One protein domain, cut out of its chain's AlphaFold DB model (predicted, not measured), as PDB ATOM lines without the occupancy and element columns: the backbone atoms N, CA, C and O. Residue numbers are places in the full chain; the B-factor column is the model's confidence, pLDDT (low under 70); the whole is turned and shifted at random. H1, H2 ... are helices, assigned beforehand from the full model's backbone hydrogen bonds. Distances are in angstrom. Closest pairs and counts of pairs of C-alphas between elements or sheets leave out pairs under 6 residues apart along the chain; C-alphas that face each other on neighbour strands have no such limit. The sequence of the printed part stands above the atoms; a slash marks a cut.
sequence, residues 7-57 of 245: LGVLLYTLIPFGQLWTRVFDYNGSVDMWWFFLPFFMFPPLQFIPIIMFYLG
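What this domain is: This is residues 7 to 57 of the 245 residues of an uncharacterized protein of viral metagenome (UniProt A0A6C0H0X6). What does the domain look like? It is a small rounded cluster of short helices, with H1 and H5 side by side and running opposite ways, and H2 making a corner with the end of H1. From H2 the chain swings out in a wide arc, residues 26 to 47, which holds the one-turn helices H3 and H4 and folds back to H5; the contacts between helices are few. What is it made of? The printed part has 51 residues with five named helices, H1 to H5 in order along it, and no named strand; its class is all helix. It is compact, with a radius of gyration of the C-alphas of 9.4 A and spans of 23 by 21 by 17 A.

How they stand to each other: What does H1, residues 7 to 14, meet? It touches H2, residues 18 to 25, only at the corner, where the C-alphas of Tyr 12 and Gly 18 are closest at 4.3 A; the tilt is steep, 53 degrees, opposite ways. It touches H5, residues 48 to 56, at a shallow tilt of 21 degrees, opposite ways, with the C-alphas of Thr 13 and Phe 48 closest at 5.2 A. How does H2 stand to H5? They only just touch, with 3 pairs of C-alphas within 8 A, the closest being Gln 19 and Ile 51 at 5.9 A; the tilt is steep, 39 degrees, the same way. Where are H3, residues 34 to 37, and H4, residues 39 to 42? H3 is close to H5 but not clearly touching, its closest C-alphas being Phe 36 and Pro 50 at 6.7 A, and it is apart from H1. H4 only just touches H2, with 3 pairs of C-alphas within 8 A, the closest being Gln 19 and Met 42 at 6.6 A. What do the backbones show? In H1, H2 and H5 every O i to N i+4 pair is within hydrogen-bond range; H3 and H4 are too short for such a pair, and each has its one O i to N i+3 pair within range.

Where its parts are: Where does H1 begin? C-alpha 7 is at (-50.172, 30.460, 4.569), and H1 measures 11.2 A from first to last C-alpha. How long are the others? H2 measures 10.4 A, H3 5.7 A, H4 5.1 A and H5 12.2 A. Where does H5 end? C-alpha 56 is at (-41.389, 32.466, 15.109).

The domain as a whole: How large is it? The two C-alphas farthest apart, those of Leu 7 and Trp 35, are 24.8 A apart. Is it continuous and confident? The printed part has no cut and no long link; its mean pLDDT is 87.8, and no printed residue is under 70.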
ATOM      1  N   LEU A   7     -49.801  29.984   5.902       88.44
ATOM      2  CA  LEU A   7     -50.172  30.460   4.569       88.44
ATOM      3  C   LEU A   7     -49.543  31.831   4.275       88.44
ATOM      4  O   LEU A   7     -49.013  32.036   3.187       88.44
ATOM      5  N   GLY A   8     -49.542  32.737   5.259       86.62
ATOM      6  CA  GLY A   8     -48.838  34.015   5.175       86.62
ATOM      7  C   GLY A   8     -47.346  33.830   4.902       86.62
ATOM      8  O   GLY A   8     -46.817  34.459   3.993       86.62
ATOM      9  N   VAL A   9     -46.681  32.907   5.603       89.12
ATOM     10  CA  VAL A   9     -45.264  32.581   5.360       89.12
ATOM     11  C   VAL A   9     -45.022  32.200   3.900       89.12
ATOM     12  O   VAL A   9     -44.112  32.739   3.274       89.12
ATOM     13  N   LEU A  10     -45.847  31.317   3.334       88.69
ATOM     14  CA  LEU A  10     -45.709  30.891   1.939       88.69
ATOM     15  C   LEU A  10     -45.943  32.048   0.959       88.69
ATOM     16  O   LEU A  10     -45.126  32.268   0.067       88.69
ATOM     17  N   LEU A  11     -47.015  32.820   1.148       88.25
ATOM     18  CA  LEU A  11     -47.361  33.940   0.268       88.25
ATOM     19  C   LEU A  11     -46.297  35.041   0.303       88.25
ATOM     20  O   LEU A  11     -45.752  35.420  -0.734       88.25
ATOM     21  N   TYR A  12     -45.953  35.524   1.497       89.81
ATOM     22  CA  TYR A  12     -44.987  36.601   1.663       89.81
ATOM     23  C   TYR A  12     -43.554  36.167   1.362       89.81
ATOM     24  O   TYR A  12     -42.728  37.035   1.145       89.81
ATOM     25  N   THR A  13     -43.217  34.877   1.310       88.88
ATOM     26  CA  THR A  13     -41.877  34.443   0.868       88.88
ATOM     27  C   THR A  13     -41.712  34.527  -0.648       88.88
ATOM     28  O   THR A  13     -40.610  34.781  -1.123       88.88
ATOM     29  N   LEU A  14     -42.786  34.310  -1.411       85.38
ATOM     30  CA  LEU A  14     -42.739  34.239  -2.875       85.38
ATOM     31  C   LEU A  14     -42.875  35.609  -3.553       85.38
ATOM     32  O   LEU A  14     -42.462  35.772  -4.700       85.38
ATOM     33  N   ILE A  15     -43.445  36.591  -2.854       85.44
ATOM     34  CA  ILE A  15     -43.659  37.948  -3.366       85.44
ATOM     35  C   ILE A  15     -42.438  38.826  -3.030       85.44
ATOM     36  O   ILE A  15     -42.035  38.863  -1.862       85.44
ATOM     37  N   PRO A  16     -41.865  39.581  -3.991       83.88
ATOM     38  CA  PRO A  16     -40.825  40.572  -3.726       83.88
ATOM     39  C   PRO A  16     -41.256  41.552  -2.661       83.88
ATOM     40  O   PRO A  16     -42.404  41.997  -2.646       83.88
ATOM     41  N   PHE A  17     -40.324  41.921  -1.792       88.44
ATOM     42  CA  PHE A  17     -40.591  42.824  -0.681       88.44
ATOM     43  C   PHE A  17     -41.686  42.314   0.267       88.44
ATOM     44  O   PHE A  17     -42.160  43.061   1.111       88.44
ATOM     45  N   GLY A  18     -42.093  41.046   0.195       89.94
ATOM     46  CA  GLY A  18     -43.047  40.437   1.125       89.94
ATOM     47  C   GLY A  18     -42.664  40.634   2.591       89.94
ATOM     48  O   GLY A  18     -43.531  40.977   3.383       89.94
ATOM     49  N   GLN A  19     -41.376  40.563   2.950       91.94
ATOM     50  CA  GLN A  19     -40.950  40.887   4.319       91.94
ATOM     51  C   GLN A  19     -41.153  42.366   4.683       91.94
ATOM     52  O   GLN A  19     -41.433  42.682   5.837       91.94
ATOM     53  N   LEU A  20     -41.052  43.275   3.709       90.94
ATOM     54  CA  LEU A  20     -41.349  44.689   3.898       90.94
ATOM     55  C   LEU A  20     -42.853  44.874   4.108       90.94
ATOM     56  O   LEU A  20     -43.252  45.543   5.053       90.94
ATOM     57  N   TRP A  21     -43.683  44.207   3.304       89.75
ATOM     58  CA  TRP A  21     -45.136  44.215   3.472       89.75
ATOM     59  C   TRP A  21     -45.564  43.679   4.841       89.75
ATOM     60  O   TRP A  21     -46.369  44.318   5.512       89.75
ATOM     61  N   THR A  22     -44.971  42.580   5.311       91.25
ATOM     62  CA  THR A  22     -45.191  42.064   6.672       91.25
ATOM     63  C   THR A  22     -44.804  43.092   7.734       91.25
ATOM     64  O   THR A  22     -45.542  43.304   8.695       91.25
ATOM     65  N   ARG A  23     -43.676  43.796   7.566       90.62
ATOM     66  CA  ARG A  23     -43.270  44.855   8.504       90.62
ATOM     67  C   ARG A  23     -44.275  45.999   8.554       90.62
ATOM     68  O   ARG A  23     -44.583  46.478   9.644       90.62
ATOM     69  N   VAL A  24     -44.766  46.426   7.394       89.31
ATOM     70  CA  VAL A  24     -45.727  47.527   7.259       89.31
ATOM     71  C   VAL A  24     -47.075  47.157   7.876       89.31
ATOM     72  O   VAL A  24     -47.580  47.910   8.704       89.31
ATOM     73  N   PHE A  25     -47.644  46.010   7.495       88.19
ATOM     74  CA  PHE A  25     -49.024  45.662   7.839       88.19
ATOM     75  C   PHE A  25     -49.166  44.923   9.174       88.19
ATOM     76  O   PHE A  25     -50.109  45.198   9.911       88.19
ATOM     77  N   ASP A  26     -48.225  44.040   9.523       88.31
ATOM     78  CA  ASP A  26     -48.369  43.156  10.690       88.31
ATOM     79  C   ASP A  26     -47.517  43.599  11.897       88.31
ATOM     80  O   ASP A  26     -47.862  43.308  13.048       88.31
ATOM     81  N   TYR A  27     -46.411  44.318  11.652       88.81
ATOM     82  CA  TYR A  27     -45.417  44.697  12.673       88.81
ATOM     83  C   TYR A  27     -45.214  46.214  12.824       88.81
ATOM     84  O   TYR A  27     -44.172  46.642  13.329       88.81
ATOM     85  N   ASN A  28     -46.198  47.032  12.436       88.00
ATOM     86  CA  ASN A  28     -46.236  48.478  12.707       88.00
ATOM     87  C   ASN A  28     -44.960  49.237  12.287       88.00
ATOM     88  O   ASN A  28     -44.471  50.104  13.018       88.00
ATOM     89  N   GLY A  29     -44.382  48.880  11.138       85.12
ATOM     90  CA  GLY A  29     -43.173  49.526  10.629       85.12
ATOM     91  C   GLY A  29     -41.895  49.135  11.375       85.12
ATOM     92  O   GLY A  29     -40.984  49.949  11.499       85.12
ATOM     93  N   SER A  30     -41.802  47.903  11.887       88.56
ATOM     94  CA  SER A  30     -40.613  47.433  12.606       88.56
ATOM     95  C   SER A  30     -39.318  47.566  11.799       88.56
ATOM     96  O   SER A  30     -39.204  47.020  10.701       88.56
ATOM     97  N   VAL A  31     -38.307  48.194  12.401       88.19
ATOM     98  CA  VAL A  31     -36.918  48.240  11.901       88.19
ATOM     99  C   VAL A  31     -35.998  47.232  12.587       88.19
ATOM    100  O   VAL A  31     -34.781  47.269  12.402       88.19
ATOM    101  N   ASP A  32     -36.561  46.344  13.409       85.94
ATOM    102  CA  ASP A  32     -35.774  45.352  14.130       85.94
ATOM    103  C   ASP A  32     -35.060  44.419  13.141       85.94
ATOM    104  O   ASP A  32     -35.600  44.070  12.082       85.94
ATOM    105  N   MET A  33     -33.818  44.070  13.474       87.44
ATOM    106  CA  MET A  33     -32.866  43.409  12.578       87.44
ATOM    107  C   MET A  33     -32.699  44.157  11.243       87.44
ATOM    108  O   MET A  33     -33.044  43.656  10.175       87.44
ATOM    109  N   TRP A  34     -32.141  45.369  11.315       82.38
ATOM    110  CA  TRP A  34     -31.959  46.283  10.176       82.38
ATOM    111  C   TRP A  34     -31.226  45.666   8.971       82.38
ATOM    112  O   TRP A  34     -31.446  46.066   7.832       82.38
ATOM    113  N   TRP A  35     -30.372  44.668   9.194       80.19
ATOM    114  CA  TRP A  35     -29.661  43.955   8.132       80.19
ATOM    115  C   TRP A  35     -30.605  43.172   7.205       80.19
ATOM    116  O   TRP A  35     -30.235  42.864   6.076       80.19
ATOM    117  N   PHE A  36     -31.853  42.920   7.613       86.44
ATOM    118  CA  PHE A  36     -32.881  42.397   6.715       86.44
ATOM    119  C   PHE A  36     -33.312  43.380   5.627       86.44
ATOM    120  O   PHE A  36     -33.883  42.943   4.635       86.44
ATOM    121  N   PHE A  37     -33.011  44.675   5.746       83.56
ATOM    122  CA  PHE A  37     -33.250  45.635   4.665       83.56
ATOM    123  C   PHE A  37     -32.240  45.535   3.519       83.56
ATOM    124  O   PHE A  37     -32.411  46.199   2.498       83.56
ATOM    125  N   LEU A  38     -31.207  44.692   3.650       81.12
ATOM    126  CA  LEU A  38     -30.285  44.441   2.551       81.12
ATOM    127  C   LEU A  38     -31.037  43.826   1.355       81.12
ATOM    128  O   LEU A  38     -31.853  42.920   1.551       81.12
ATOM    129  N   PRO A  39     -30.753  44.265   0.112       75.56
ATOM    130  CA  PRO A  39     -31.562  43.903  -1.052       75.56
ATOM    131  C   PRO A  39     -31.752  42.398  -1.253       75.56
ATOM    132  O   PRO A  39     -32.830  41.960  -1.626       75.56
ATOM    133  N   PHE A  40     -30.748  41.577  -0.952       79.00
ATOM    134  CA  PHE A  40     -30.840  40.129  -1.137       79.00
ATOM    135  C   PHE A  40     -31.859  39.451  -0.210       79.00
ATOM    136  O   PHE A  40     -32.450  38.454  -0.606       79.00
ATOM    137  N   PHE A  41     -32.140  39.996   0.978       85.81
ATOM    138  CA  PHE A  41     -33.220  39.500   1.840       85.81
ATOM    139  C   PHE A  41     -34.601  40.015   1.416       85.81
ATOM    140  O   PHE A  41     -35.617  39.515   1.891       85.81
ATOM    141  N   MET A  42     -34.675  41.021   0.542       85.31
ATOM    142  CA  MET A  42     -35.935  41.581   0.033       85.31
ATOM    143  C   MET A  42     -36.532  40.784  -1.125       85.31
ATOM    144  O   MET A  42     -37.607  41.141  -1.606       85.31
ATOM    145  N   PHE A  43     -35.852  39.725  -1.565       84.62
ATOM    146  CA  PHE A  43     -36.266  38.923  -2.704       84.62
ATOM    147  C   PHE A  43     -36.185  37.415  -2.417       84.62
ATOM    148  O   PHE A  43     -35.340  36.965  -1.631       84.62
ATOM    149  N   PRO A  44     -37.035  36.599  -3.066       85.38
ATOM    150  CA  PRO A  44     -36.899  35.149  -3.023       85.38
ATOM    151  C   PRO A  44     -35.536  34.689  -3.586       85.38
ATOM    152  O   PRO A  44     -35.045  35.296  -4.541       85.38
ATOM    153  N   PRO A  45     -34.933  33.599  -3.065       85.81
ATOM    154  CA  PRO A  45     -35.424  32.743  -1.977       85.81
ATOM    155  C   PRO A  45     -34.990  33.202  -0.574       85.81
ATOM    156  O   PRO A  45     -35.544  32.738   0.419       85.81
ATOM    157  N   LEU A  46     -34.003  34.098  -0.466       86.94
ATOM    158  CA  LEU A  46     -33.381  34.467   0.815       86.94
ATOM    159  C   LEU A  46     -34.329  35.226   1.749       86.94
ATOM    160  O   LEU A  46     -34.175  35.162   2.968       86.94
ATOM    161  N   GLN A  47     -35.359  35.862   1.196       90.12
ATOM    162  CA  GLN A  47     -36.476  36.440   1.940       90.12
ATOM    163  C   GLN A  47     -37.215  35.451   2.854       90.12
ATOM    164  O   GLN A  47     -37.861  35.864   3.815       90.12
ATOM    165  N   PHE A  48     -37.094  34.144   2.623       91.25
ATOM    166  CA  PHE A  48     -37.652  33.134   3.521       91.25
ATOM    167  C   PHE A  48     -37.132  33.272   4.962       91.25
ATOM    168  O   PHE A  48     -37.886  33.069   5.911       91.25
ATOM    169  N   ILE A  49     -35.868  33.679   5.134       92.25
ATOM    170  CA  ILE A  49     -35.232  33.832   6.450       92.25
ATOM    171  C   ILE A  49     -35.968  34.878   7.308       92.25
ATOM    172  O   ILE A  49     -36.465  34.503   8.376       92.25
ATOM    173  N   PRO A  50     -36.110  36.153   6.884       92.19
ATOM    174  CA  PRO A  50     -36.855  37.134   7.669       92.19
ATOM    175  C   PRO A  50     -38.316  36.723   7.891       92.19
ATOM    176  O   PRO A  50     -38.823  36.888   8.998       92.19
ATOM    177  N   ILE A  51     -38.980  36.129   6.892       92.88
ATOM    178  CA  ILE A  51     -40.383  35.695   7.002       92.88
ATOM    179  C   ILE A  51     -40.579  34.605   8.069       92.88
ATOM    180  O   ILE A  51     -41.498  34.705   8.884       92.88
ATOM    181  N   ILE A  52     -39.701  33.599   8.141       92.12
ATOM    182  CA  ILE A  52     -39.750  32.621   9.239       92.12
ATOM    183  C   ILE A  52     -39.513  33.308  10.581       92.12
ATOM    184  O   ILE A  52     -40.176  32.986  11.564       92.12
ATOM    185  N   MET A  53     -38.576  34.253  10.659       93.56
ATOM    186  CA  MET A  53     -38.293  34.937  11.921       93.56
ATOM    187  C   MET A  53     -39.480  35.774  12.409       93.56
ATOM    188  O   MET A  53     -39.718  35.829  13.620       93.56
ATOM    189  N   PHE A  54     -40.284  36.335  11.497       91.38
ATOM    190  CA  PHE A  54     -41.596  36.895  11.831       91.38
ATOM    191  C   PHE A  54     -42.536  35.825  12.391       91.38
ATOM    192  O   PHE A  54     -43.055  35.987  13.495       91.38
ATOM    193  N   TYR A  55     -42.696  34.700  11.687       91.06
ATOM    194  CA  TYR A  55     -43.547  33.584  12.118       91.06
ATOM    195  C   TYR A  55     -43.182  33.040  13.511       91.06
ATOM    196  O   TYR A  55     -44.057  32.790  14.345       91.06
ATOM    197  N   LEU A  56     -41.887  32.924  13.811       92.50
ATOM    198  CA  LEU A  56     -41.389  32.466  15.109       92.50
ATOM    199  C   LEU A  56     -41.525  33.527  16.215       92.50
ATOM    200  O   LEU A  56     -41.513  33.182  17.396       92.50
ATOM    201  N   GLY A  57     -41.739  34.796  15.856       89.75
ATOM    202  CA  GLY A  57     -41.886  35.904  16.801       89.75
ATOM    203  C   GLY A  57     -40.557  36.475  17.299       89.75
ATOM    204  O   GLY A  57     -40.516  37.038  18.388       89.75
TER     205      GLY A  57